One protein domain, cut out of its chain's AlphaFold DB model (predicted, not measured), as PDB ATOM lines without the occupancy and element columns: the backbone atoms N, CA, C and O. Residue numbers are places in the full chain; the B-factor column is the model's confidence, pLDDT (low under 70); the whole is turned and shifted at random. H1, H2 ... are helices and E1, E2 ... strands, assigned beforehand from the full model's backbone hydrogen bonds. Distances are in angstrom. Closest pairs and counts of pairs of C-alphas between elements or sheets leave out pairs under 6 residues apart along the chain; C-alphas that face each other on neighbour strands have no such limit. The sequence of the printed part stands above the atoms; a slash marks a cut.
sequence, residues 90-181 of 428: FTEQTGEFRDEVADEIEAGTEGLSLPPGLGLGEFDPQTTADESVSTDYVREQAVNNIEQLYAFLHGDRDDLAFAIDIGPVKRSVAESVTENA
ATOM      1  N   PHE A  90     260.020 292.472 475.255       85.81
ATOM      2  CA  PHE A  90     260.137 293.456 474.170       85.81
ATOM      3  C   PHE A  90     260.442 294.871 474.684       85.81
ATOM      4  O   PHE A  90     261.140 295.623 474.011       85.81
ATOM      5  N   THR A  91     259.949 295.252 475.869       91.06
ATOM      6  CA  THR A  91     260.222 296.575 476.463       91.06
ATOM      7  C   THR A  91     261.650 296.658 476.999       91.06
ATOM      8  O   THR A  91     262.293 297.691 476.839       91.06
ATOM      9  N   GLU A  92     262.152 295.575 477.597       80.19
ATOM     10  CA  GLU A  92     263.535 295.467 478.082       80.19
ATOM     11  C   GLU A  92     264.528 295.517 476.910       80.19
ATOM     12  O   GLU A  92     265.357 296.424 476.855       80.19
ATOM     13  N   GLN A  93     264.330 294.668 475.894       80.81
ATOM     14  CA  GLN A  93     265.123 294.664 474.656       80.81
ATOM     15  C   GLN A  93     265.041 295.984 473.876       80.81
ATOM     16  O   GLN A  93     265.990 296.349 473.191       80.81
ATOM     17  N   THR A  94     263.933 296.733 473.979       90.38
ATOM     18  CA  THR A  94     263.852 298.077 473.377       90.38
ATOM     19  C   THR A  94     264.853 299.039 474.008       90.38
ATOM     20  O   THR A  94     265.384 299.886 473.301       90.38
ATOM     21  N   GLY A  95     265.111 298.932 475.316       88.00
ATOM     22  CA  GLY A  95     266.125 299.747 475.989       88.00
ATOM     23  C   GLY A  95     267.526 299.424 475.477       88.00
ATOM     24  O   GLY A  95     268.219 300.314 475.004       88.00
ATOM     25  N   GLU A  96     267.892 298.142 475.481       82.94
ATOM     26  CA  GLU A  96     269.209 297.680 475.018       82.94
ATOM     27  C   GLU A  96     269.458 298.035 473.540       82.94
ATOM     28  O   GLU A  96     270.500 298.589 473.204       82.94
ATOM     29  N   PHE A  97     268.469 297.815 472.664       87.38
ATOM     30  CA  PHE A  97     268.581 298.151 471.241       87.38
ATOM     31  C   PHE A  97     268.625 299.667 470.982       87.38
ATOM     32  O   PHE A  97     269.194 300.099 469.983       87.38
ATOM     33  N   ARG A  98     268.040 300.500 471.855       94.12
ATOM     34  CA  ARG A  98     268.181 301.965 471.769       94.12
ATOM     35  C   ARG A  98     269.582 302.420 472.118       94.12
ATOM     36  O   ARG A  98     270.094 303.281 471.416       94.12
ATOM     37  N   ASP A  99     270.171 301.852 473.165       90.38
ATOM     38  CA  ASP A  99     271.531 302.188 473.577       90.38
ATOM     39  C   ASP A  99     272.533 301.764 472.478       90.38
ATOM     40  O   ASP A  99     273.362 302.571 472.069       90.38
ATOM     41  N   GLU A 100     272.381 300.571 471.884       86.31
ATOM     42  CA  GLU A 100     273.220 300.125 470.754       86.31
ATOM     43  C   GLU A 100     273.017 300.971 469.477       86.31
ATOM     44  O   GLU A 100     273.981 301.320 468.796       86.31
ATOM     45  N   VAL A 101     271.778 301.373 469.165       90.00
ATOM     46  CA  VAL A 101     271.502 302.310 468.058       90.00
ATOM     47  C   VAL A 101     272.058 303.710 468.345       90.00
ATOM     48  O   VAL A 101     272.526 304.364 467.416       90.00
ATOM     49  N   ALA A 102     272.033 304.182 469.593       94.12
ATOM     50  CA  ALA A 102     272.606 305.471 469.975       94.12
ATOM     51  C   ALA A 102     274.135 305.473 469.828       94.12
ATOM     52  O   ALA A 102     274.668 306.422 469.251       94.12
ATOM     53  N   ASP A 103     274.810 304.402 470.260       90.69
ATOM     54  CA  ASP A 103     276.256 304.205 470.085       90.69
ATOM     55  C   ASP A 103     276.647 304.190 468.587       90.69
ATOM     56  O   ASP A 103     277.611 304.846 468.188       90.69
ATOM     57  N   GLU A 104     275.878 303.505 467.727       88.50
ATOM     58  CA  GLU A 104     276.118 303.469 466.271       88.50
ATOM     59  C   GLU A 104     275.857 304.837 465.603       88.50
ATOM     60  O   GLU A 104     276.618 305.266 464.732       88.50
ATOM     61  N   ILE A 105     274.823 305.574 466.037       91.31
ATOM     62  CA  ILE A 105     274.564 306.955 465.586       91.31
ATOM     63  C   ILE A 105     275.696 307.893 466.030       91.31
ATOM     64  O   ILE A 105     276.132 308.732 465.236       91.31
ATOM     65  N   GLU A 106     276.182 307.780 467.270       92.50
ATOM     66  CA  GLU A 106     277.313 308.570 467.770       92.50
ATOM     67  C   GLU A 106     278.569 308.272 466.938       92.50
ATOM     68  O   GLU A 106     279.162 309.195 466.385       92.50
ATOM     69  N   ALA A 107     278.908 306.997 466.728       88.06
ATOM     70  CA  ALA A 107     280.054 306.592 465.914       88.06
ATOM     71  C   ALA A 107     279.963 307.087 464.456       88.06
ATOM     72  O   ALA A 107     280.939 307.620 463.916       88.06
ATOM     73  N   GLY A 108     278.790 306.955 463.825       85.31
ATOM     74  CA  GLY A 108     278.543 307.439 462.467       85.31
ATOM     75  C   GLY A 108     278.651 308.962 462.354       85.31
ATOM     76  O   GLY A 108     279.283 309.474 461.430       85.31
ATOM     77  N   THR A 109     278.099 309.704 463.321       87.94
ATOM     78  CA  THR A 109     278.097 311.178 463.296       87.94
ATOM     79  C   THR A 109     279.415 311.809 463.752       87.94
ATOM     80  O   THR A 109     279.813 312.821 463.173       87.94
ATOM     81  N   GLU A 110     280.161 311.201 464.684       87.88
ATOM     82  CA  GLU A 110     281.553 311.584 464.989       87.88
ATOM     83  C   GLU A 110     282.492 311.348 463.792       87.88
ATOM     84  O   GLU A 110     283.476 312.075 463.615       87.88
ATOM     85  N   GLY A 111     282.192 310.348 462.955       82.94
ATOM     86  CA  GLY A 111     282.937 310.031 461.735       82.94
ATOM     87  C   GLY A 111     282.776 311.050 460.599       82.94
ATOM     88  O   GLY A 111     283.616 311.086 459.695       82.94
ATOM     89  N   LEU A 112     281.741 311.898 460.637       86.00
ATOM     90  CA  LEU A 112     281.427 312.825 459.550       86.00
ATOM     91  C   LEU A 112     282.500 313.904 459.374       86.00
ATOM     92  O   LEU A 112     282.685 314.799 460.204       86.00
ATOM     93  N   SER A 113     283.155 313.896 458.213       87.12
ATOM     94  CA  SER A 113     284.054 314.971 457.792       87.12
ATOM     95  C   SER A 113     283.260 316.206 457.348       87.12
ATOM     96  O   SER A 113     283.166 316.500 456.156       87.12
ATOM     97  N   LEU A 114     282.667 316.929 458.299       91.12
ATOM     98  CA  LEU A 114     281.846 318.103 458.005       91.12
ATOM     99  C   LEU A 114     282.669 319.236 457.354       91.12
ATOM    100  O   LEU A 114     283.763 319.570 457.829       91.12
ATOM    101  N   PRO A 115     282.155 319.879 456.290       90.62
ATOM    102  CA  PRO A 115     282.672 321.155 455.810       90.62
ATOM    103  C   PRO A 115     282.673 322.229 456.912       90.62
ATOM    104  O   PRO A 115     281.750 322.268 457.729       90.62
ATOM    105  N   PRO A 116     283.652 323.155 456.931       90.19
ATOM    106  CA  PRO A 116     283.628 324.287 457.850       90.19
ATOM    107  C   PRO A 116     282.321 325.071 457.729       90.19
ATOM    108  O   PRO A 116     281.855 325.345 456.627       90.19
ATOM    109  N   GLY A 117     281.734 325.444 458.864       91.62
ATOM    110  CA  GLY A 117     280.446 326.137 458.902       91.62
ATOM    111  C   GLY A 117     279.224 325.216 458.872       91.62
ATOM    112  O   GLY A 117     278.137 325.707 459.148       91.62
ATOM    113  N   LEU A 118     279.369 323.908 458.632       93.81
ATOM    114  CA  LEU A 118     278.325 322.931 458.960       93.81
ATOM    115  C   LEU A 118     278.531 322.363 460.367       93.81
ATOM    116  O   LEU A 118     279.658 322.163 460.818       93.81
ATOM    117  N   GLY A 119     277.424 322.096 461.058       93.56
ATOM    118  CA  GLY A 119     277.417 321.460 462.374       93.56
ATOM    119  C   GLY A 119     276.032 320.943 462.753       93.56
ATOM    120  O   GLY A 119     275.025 321.412 462.229       93.56
ATOM    121  N   LEU A 120     275.977 319.995 463.686       91.50
ATOM    122  CA  LEU A 120     274.750 319.296 464.090       91.50
ATOM    123  C   LEU A 120     274.057 319.936 465.313       91.50
ATOM    124  O   LEU A 120     273.640 319.234 466.221       91.50
ATOM    125  N   GLY A 121     273.961 321.269 465.358       91.69
ATOM    126  CA  GLY A 121     273.090 322.014 466.289       91.69
ATOM    127  C   GLY A 121     273.007 321.496 467.736       91.69
ATOM    128  O   GLY A 121     273.990 321.543 468.475       91.69
ATOM    129  N   GLU A 122     271.804 321.065 468.134       92.00
ATOM    130  CA  GLU A 122     271.493 320.403 469.416       92.00
ATOM    131  C   GLU A 122     271.218 318.891 469.226       92.00
ATOM    132  O   GLU A 122     270.469 318.296 469.997       92.00
ATOM    133  N   PHE A 123     271.800 318.267 468.191       93.75
ATOM    134  CA  PHE A 123     271.637 316.841 467.896       93.75
ATOM    135  C   PHE A 123     272.149 315.970 469.047       93.75
ATOM    136  O   PHE A 123     273.287 316.112 469.499       93.75
ATOM    137  N   ASP A 124     271.303 315.041 469.484       95.62
ATOM    138  CA  ASP A 124     271.574 314.094 470.559       95.62
ATOM    139  C   ASP A 124     271.299 312.666 470.042       95.62
ATOM    140  O   ASP A 124     270.144 312.356 469.706       95.62
ATOM    141  N   PRO A 125     272.329 311.798 469.937       93.94
ATOM    142  CA  PRO A 125     272.174 310.422 469.466       93.94
ATOM    143  C   PRO A 125     271.154 309.624 470.282       93.94
ATOM    144  O   PRO A 125     270.305 308.951 469.699       93.94
ATOM    145  N   GLN A 126     271.165 309.768 471.614       96.31
ATOM    146  CA  GLN A 126     270.252 309.047 472.505       96.31
ATOM    147  C   GLN A 126     268.790 309.444 472.272       96.31
ATOM    148  O   GLN A 126     267.947 308.570 472.089       96.31
ATOM    149  N   THR A 127     268.480 310.744 472.228       96.56
ATOM    150  CA  THR A 127     267.122 311.241 471.941       96.56
ATOM    151  C   THR A 127     266.661 310.782 470.558       96.56
ATOM    152  O   THR A 127     265.532 310.317 470.406       96.56
ATOM    153  N   THR A 128     267.553 310.822 469.563       95.12
ATOM    154  CA  THR A 128     267.249 310.334 468.211       95.12
ATOM    155  C   THR A 128     266.951 308.830 468.213       95.12
ATOM    156  O   THR A 128     265.982 308.406 467.581       95.12
ATOM    157  N   ALA A 129     267.711 308.013 468.950       95.00
ATOM    158  CA  ALA A 129     267.455 306.578 469.098       95.00
ATOM    159  C   ALA A 129     266.145 306.288 469.856       95.00
ATOM    160  O   ALA A 129     265.352 305.452 469.419       95.00
ATOM    161  N   ASP A 130     265.874 307.018 470.944       96.25
ATOM    162  CA  ASP A 130     264.639 306.936 471.738       96.25
ATOM    163  C   ASP A 130     263.380 307.219 470.897       96.25
ATOM    164  O   ASP A 130     262.350 306.558 471.073       96.25
ATOM    165  N   GLU A 131     263.450 308.186 469.980       95.81
ATOM    166  CA  GLU A 131     262.347 308.550 469.082       95.81
ATOM    167  C   GLU A 131     262.239 307.620 467.861       95.81
ATOM    168  O   GLU A 131     261.128 307.293 467.437       95.81
ATOM    169  N   SER A 132     263.371 307.141 467.328       95.88
ATOM    170  CA  SER A 132     263.422 306.267 466.143       95.88
ATOM    171  C   SER A 132     263.038 304.814 466.449       95.88
ATOM    172  O   SER A 132     262.385 304.151 465.641       95.88
ATOM    173  N   VAL A 133     263.432 304.302 467.618       96.56
ATOM    174  CA  VAL A 133     263.180 302.919 468.042       96.56
ATOM    175  C   VAL A 133     261.997 302.891 469.007       96.56
ATOM    176  O   VAL A 133     262.122 303.180 470.198       96.56
ATOM    177  N   SER A 134     260.832 302.479 468.511       97.25
ATOM    178  CA  SER A 134     259.663 302.202 469.355       97.25
ATOM    179  C   SER A 134     259.605 300.735 469.794       97.25
ATOM    180  O   SER A 134     260.078 299.841 469.090       97.25
ATOM    181  N   THR A 135     258.951 300.461 470.927       95.81
ATOM    182  CA  THR A 135     258.699 299.080 471.380       95.81
ATOM    183  C   THR A 135     257.840 298.287 470.397       95.81
ATOM    184  O   THR A 135     258.054 297.089 470.241       95.81
ATOM    185  N   ASP A 136     256.916 298.942 469.687       96.94
ATOM    186  CA  ASP A 136     256.124 298.300 468.632       96.94
ATOM    187  C   ASP A 136     257.010 297.862 467.452       96.94
ATOM    188  O   ASP A 136     256.836 296.756 466.944       96.94
ATOM    189  N   TYR A 137     258.005 298.672 467.068       95.44
ATOM    190  CA  TYR A 137     258.991 298.313 466.043       95.44
ATOM    191  C   TYR A 137     259.867 297.128 466.481       95.44
ATOM    192  O   TYR A 137     259.960 296.144 465.750       95.44
ATOM    193  N   VAL A 138     260.453 297.166 467.686       92.69
ATOM    194  CA  VAL A 138     261.286 296.056 468.201       92.69
ATOM    195  C   VAL A 138     260.468 294.767 468.302       92.69
ATOM    196  O   VAL A 138     260.925 293.704 467.879       92.69
ATOM    197  N   ARG A 139     259.217 294.863 468.770       94.38
ATOM    198  CA  ARG A 139     258.265 293.748 468.787       94.38
ATOM    199  C   ARG A 139     257.993 293.205 467.385       94.38
ATOM    200  O   ARG A 139     258.019 291.993 467.217       94.38
ATOM    201  N   GLU A 140     257.728 294.053 466.391       96.56
ATOM    202  CA  GLU A 140     257.471 293.617 465.011       96.56
ATOM    203  C   GLU A 140     258.681 292.877 464.418       96.56
ATOM    204  O   GLU A 140     258.529 291.780 463.879       96.56
ATOM    205  N   GLN A 141     259.893 293.414 464.590       92.81
ATOM    206  CA  GLN A 141     261.129 292.771 464.127       92.81
ATOM    207  C   GLN A 141     261.376 291.430 464.838       92.81
ATOM    208  O   GLN A 141     261.690 290.428 464.189       92.81
ATOM    209  N   ALA A 142     261.179 291.365 466.157       89.12
ATOM    210  CA  ALA A 142     261.326 290.131 466.925       89.12
ATOM    211  C   ALA A 142     260.269 289.076 466.545       89.12
ATOM    212  O   ALA A 142     260.620 287.919 466.315       89.12
ATOM    213  N   VAL A 143     258.997 289.466 466.397       94.25
ATOM    214  CA  VAL A 143     257.903 288.590 465.933       94.25
ATOM    215  C   VAL A 143     258.215 288.013 464.554       94.25
ATOM    216  O   VAL A 143     258.167 286.796 464.390       94.25
ATOM    217  N   ASN A 144     258.608 288.852 463.591       94.75
ATOM    218  CA  ASN A 144     258.972 288.406 462.245       94.75
ATOM    219  C   ASN A 144     260.139 287.401 462.276       94.75
ATOM    220  O   ASN A 144     260.122 286.401 461.559       94.75
ATOM    221  N   ASN A 145     261.145 287.619 463.125       88.31
ATOM    222  CA  ASN A 145     262.275 286.698 463.278       88.31
ATOM    223  C   ASN A 145     261.880 285.374 463.965       88.31
ATOM    224  O   ASN A 145     262.295 284.304 463.513       88.31
ATOM    225  N   ILE A 146     261.011 285.411 464.982       90.31
ATOM    226  CA  ILE A 146     260.455 284.209 465.626       90.31
ATOM    227  C   ILE A 146     259.614 283.405 464.626       90.31
ATOM    228  O   ILE A 146     259.826 282.203 464.479       90.31
ATOM    229  N   GLU A 147     258.704 284.034 463.882       94.25
ATOM    230  CA  GLU A 147     257.898 283.340 462.868       94.25
ATOM    231  C   GLU A 147     258.769 282.686 461.782       94.25
ATOM    232  O   GLU A 147     258.493 281.557 461.370       94.25
ATOM    233  N   GLN A 148     259.861 283.336 461.365       93.38
ATOM    234  CA  GLN A 148     260.820 282.756 460.419       93.38
ATOM    235  C   GLN A 148     261.555 281.534 460.984       93.38
ATOM    236  O   GLN A 148     261.645 280.519 460.285       93.38
ATOM    237  N   LEU A 149     262.017 281.585 462.240       89.62
ATOM    238  CA  LEU A 149     262.606 280.426 462.922       89.62
ATOM    239  C   LEU A 149     261.614 279.261 462.987       89.62
ATOM    240  O   LEU A 149     261.965 278.132 462.649       89.62
ATOM    241  N   TYR A 150     260.364 279.516 463.372       91.06
ATOM    242  CA  TYR A 150     259.366 278.455 463.507       91.06
ATOM    243  C   TYR A 150     258.966 277.868 462.148       91.06
ATOM    244  O   TYR A 150     258.826 276.649 462.047       91.06
ATOM    245  N   ALA A 151     258.866 278.682 461.093       94.69
ATOM    246  CA  ALA A 151     258.644 278.198 459.730       94.69
ATOM    247  C   ALA A 151     259.804 277.315 459.228       94.69
ATOM    248  O   ALA A 151     259.564 276.273 458.616       94.69
ATOM    249  N   PHE A 152     261.056 277.676 459.530       91.81
ATOM    250  CA  PHE A 152     262.228 276.847 459.229       91.81
ATOM    251  C   PHE A 152     262.214 275.522 460.014       91.81
ATOM    252  O   PHE A 152     262.329 274.445 459.428       91.81
ATOM    253  N   LEU A 153     261.965 275.568 461.330       88.31
ATOM    254  CA  LEU A 153     261.885 274.371 462.182       88.31
ATOM    255  C   LEU A 153     260.802 273.379 461.721       88.31
ATOM    256  O   LEU A 153     261.003 272.168 461.815       88.31
ATOM    257  N   HIS A 154     259.678 273.866 461.189       90.69
ATOM    258  CA  HIS A 154     258.604 273.024 460.650       90.69
ATOM    259  C   HIS A 154     258.842 272.545 459.207       90.69
ATOM    260  O   HIS A 154     258.140 271.641 458.748       90.69
ATOM    261  N   GLY A 155     259.847 273.084 458.507       94.06
ATOM    262  CA  GLY A 155     260.113 272.788 457.095       94.06
ATOM    263  C   GLY A 155     259.168 273.501 456.121       94.06
ATOM    264  O   GLY A 155     259.037 273.072 454.975       94.06
ATOM    265  N   ASP A 156     258.510 274.579 456.559       96.25
ATOM    266  CA  ASP A 156     257.755 275.494 455.690       96.25
ATOM    267  C   ASP A 156     258.683 276.477 454.944       96.25
ATOM    268  O   ASP A 156     258.267 277.118 453.974       96.25
ATOM    269  N   ARG A 157     259.948 276.586 455.378       95.75
ATOM    270  CA  ARG A 157     261.037 277.317 454.715       95.75
ATOM    271  C   ARG A 157     262.322 276.490 454.705       95.75
ATOM    272  O   ARG A 157     262.642 275.857 455.706       95.75
ATOM    273  N   ASP A 158     263.053 276.556 453.593       95.31
ATOM    274  CA  ASP A 158     264.348 275.883 453.421       95.31
ATOM    275  C   ASP A 158     265.522 276.680 454.032       95.31
ATOM    276  O   ASP A 158     266.507 276.076 454.447       95.31
ATOM    277  N   ASP A 159     265.399 278.013 454.129       93.62
ATOM    278  CA  ASP A 159     266.449 278.932 454.598       93.62
ATOM    279  C   ASP A 159     265.973 279.796 455.787       93.62
ATOM    280  O   ASP A 159     264.862 280.362 455.767       93.62
ATOM    281  N   LEU A 160     266.847 279.957 456.787       91.38
ATOM    282  CA  LEU A 160     266.672 280.843 457.939       91.38
ATOM    283  C   LEU A 160     267.604 282.055 457.812       91.38
ATOM    284  O   LEU A 160     268.793 281.918 457.557       91.38
ATOM    285  N   ALA A 161     267.064 283.252 458.021       91.25
ATOM    286  CA  ALA A 161     267.847 284.478 458.103       91.25
ATOM    287  C   ALA A 161     267.226 285.375 459.170       91.25
ATOM    288  O   ALA A 161     266.056 285.748 459.053       91.25
ATOM    289  N   PHE A 162     268.001 285.697 460.204       87.81
ATOM    290  CA  PHE A 162     267.606 286.678 461.201       87.81
ATOM    291  C   PHE A 162     268.080 288.054 460.758       87.81
ATOM    292  O   PHE A 162     269.281 288.299 460.670       87.81
ATOM    293  N   ALA A 163     267.131 288.934 460.468       89.62
ATOM    294  CA  ALA A 163     267.409 290.286 460.012       89.62
ATOM    295  C   ALA A 163     266.504 291.279 460.739       89.62
ATOM    296  O   ALA A 163     265.318 291.015 460.939       89.62
ATOM    297  N   ILE A 164     267.070 292.421 461.113       90.38
ATOM    298  CA  ILE A 164     266.335 293.594 461.585       90.38
ATOM    299  C   ILE A 164     266.369 294.623 460.453       90.38
ATOM    300  O   ILE A 164     267.456 295.044 460.059       90.38
ATOM    301  N   ASP A 165     265.207 295.005 459.919       94.69
ATOM    302  CA  ASP A 165     265.079 296.095 458.937       94.69
ATOM    303  C   ASP A 165     265.240 297.444 459.641       94.69
ATOM    304  O   ASP A 165     264.301 297.932 460.267       94.69
ATOM    305  N   ILE A 166     266.428 298.041 459.522       94.19
ATOM    306  CA  ILE A 166     266.765 299.336 460.124       94.19
ATOM    307  C   ILE A 166     266.525 300.518 459.173       94.19
ATOM    308  O   ILE A 166     266.743 301.667 459.558       94.19
ATOM    309  N   GLY A 167     265.984 300.286 457.971       94.94
ATOM    310  CA  GLY A 167     265.563 301.343 457.045       94.94
ATOM    311  C   GLY A 167     264.571 302.370 457.634       94.94
ATOM    312  O   GLY A 167     264.627 303.546 457.256       94.94
ATOM    313  N   PRO A 168     263.656 302.011 458.565       95.19
ATOM    314  CA  PRO A 168     262.874 302.975 459.340       95.19
ATOM    315  C   PRO A 168     263.734 303.847 460.261       95.19
ATOM    316  O   PRO A 168     263.599 305.067 460.213       95.19
ATOM    317  N   VAL A 169     264.646 303.236 461.027       94.25
ATOM    318  CA  VAL A 169     265.531 303.924 461.983       94.25
ATOM    319  C   VAL A 169     266.453 304.895 461.246       94.25
ATOM    320  O   VAL A 169     266.473 306.078 461.572       94.25
ATOM    321  N   LYS A 170     267.116 304.446 460.171       95.44
ATOM    322  CA  LYS A 170     267.948 305.297 459.302       95.44
ATOM    323  C   LYS A 170     267.218 306.542 458.810       95.44
ATOM    324  O   LYS A 170     267.800 307.620 458.763       95.44
ATOM    325  N   ARG A 171     265.942 306.415 458.433       96.12
ATOM    326  CA  ARG A 171     265.156 307.556 457.945       96.12
ATOM    327  C   ARG A 171     264.915 308.585 459.044       96.12
ATOM    328  O   ARG A 171     265.072 309.769 458.779       96.12
ATOM    329  N   SER A 172     264.588 308.135 460.253       95.88
ATOM    330  CA  SER A 172     264.413 309.009 461.416       95.88
ATOM    331  C   SER A 172     265.726 309.667 461.857       95.88
ATOM    332  O   SER A 172     265.725 310.849 462.190       95.88
ATOM    333  N   VAL A 173     266.862 308.965 461.764       95.25
ATOM    334  CA  VAL A 173     268.197 309.551 461.992       95.25
ATOM    335  C   VAL A 173     268.515 310.623 460.947       95.25
ATOM    336  O   VAL A 173     268.887 311.735 461.313       95.25
ATOM    337  N   ALA A 174     268.311 310.338 459.658       96.19
ATOM    338  CA  ALA A 174     268.524 311.302 458.576       96.19
ATOM    339  C   ALA A 174     267.619 312.542 458.700       96.19
ATOM    340  O   ALA A 174     268.066 313.662 458.447       96.19
ATOM    341  N   GLU A 175     266.362 312.359 459.117       97.12
ATOM    342  CA  GLU A 175     265.408 313.439 459.397       97.12
ATOM    343  C   GLU A 175     265.866 314.279 460.603       97.12
ATOM    344  O   GLU A 175     266.010 315.491 460.465       97.12
ATOM    345  N   SER A 176     266.243 313.651 461.725       96.12
ATOM    346  CA  SER A 176     266.799 314.333 462.910       96.12
ATOM    347  C   SER A 176     268.078 315.123 462.596       96.12
ATOM    348  O   SER A 176     268.210 316.281 462.999       96.12
ATOM    349  N   VAL A 177     269.002 314.550 461.816       95.88
ATOM    350  CA  VAL A 177     270.205 315.250 461.334       95.88
ATOM    351  C   VAL A 177     269.828 316.440 460.448       95.88
ATOM    352  O   VAL A 177     270.382 317.521 460.625       95.88
ATOM    353  N   THR A 178     268.860 316.279 459.541       96.56
ATOM    354  CA  THR A 178     268.382 317.360 458.656       96.56
ATOM    355  C   THR A 178     267.750 318.509 459.452       96.56
ATOM    356  O   THR A 178     268.024 319.674 459.168       96.56
ATOM    357  N   GLU A 179     266.931 318.204 460.463       96.56
ATOM    358  CA  GLU A 179     266.269 319.210 461.306       96.56
ATOM    359  C   GLU A 179     267.248 319.951 462.231       96.56
ATOM    360  O   GLU A 179     267.106 321.160 462.434       96.56
ATOM    361  N   ASN A 180     268.260 319.256 462.763       96.12
ATOM    362  CA  ASN A 180     269.252 319.827 463.684       96.12
ATOM    363  C   ASN A 180     270.490 320.421 462.989       96.12
ATOM    364  O   ASN A 180     271.315 321.059 463.647       96.12
ATOM    365  N   ALA A 181     270.641 320.243 461.675       96.56
ATOM    366  CA  ALA A 181     271.769 320.772 460.921       96.56
ATOM    367  C   ALA A 181     271.744 322.311 460.825       96.56
ATOM    368  O   ALA A 181     270.793 322.943 460.358       96.56
TER     369      ALA A 181
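What this domain is: This is residues 90 to 181 of the 428 residues of an uncharacterized protein of Halovenus aranensis (UniProt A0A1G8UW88). A loose, elongated helical model: at one end the short H2 packs crosswise on both H1 and H4, and from there H3 reaches away as a long arm, along which residues 155 to 162 and E1 fold back toward H4. Residues 110 to 117, of which 110 is the last residue of H1, stick out. The printed part has 92 residues, with four named helices and one named strand in the order H1, H2, H3, E1, H4; the class is mostly helix. It is loose, with a radius of gyration of the C-alphas of 16.6 A and spans of 57 by 25 by 17 A.

Where its parts are: Find C-alpha 90 at (260.137, 293.456, 474.170); from there H1, residues 90 to 110, the longest helix, runs 29.5 A. H2 is residues 125 to 132. H3, residues 135 to 154, runs 28.2 A to C-alpha 154 at (258.604, 273.024, 460.650). E1 is residues 163 to 165. H4, residues 167 to 180, runs 20.0 A to C-alpha 180 at (269.252, 319.827, 463.684).

How they stand to each other: Start from H1: its residues 98 to 106 alone touch H2, opposite ways at a steep tilt of 50 degrees, with the closest C-alphas, Ala 102 and Gln 126, 5.0 A apart. Its residues 90 to 94 touch residues 135 to 139 of H3, closest at the C-alphas of Thr 94 and Thr 135, 5.6 A; the tilt is only just about perpendicular, 71 degrees. H2 touches H4 at a steep tilt of 55 degrees, opposite ways; the closest C-alphas, Ser 132 and Val 169, are 5.2 A apart. H3 and H4 are apart. E1 pairs with no named strand; its closest C-alpha to H3 is Ile 164, 5.9 A from that of Gln 141. In H1, H2, H3 and H4 every O i to N i+4 pair is within hydrogen-bond range.

The domain as a whole: Look to the C-alphas of Gly 117 and His 154, the two farthest apart, at 57.5 A. The link from H1 to H2 is long, and the printed part has no cut. The mean pLDDT of the printed part is 92.3, and no printed residue is under 70.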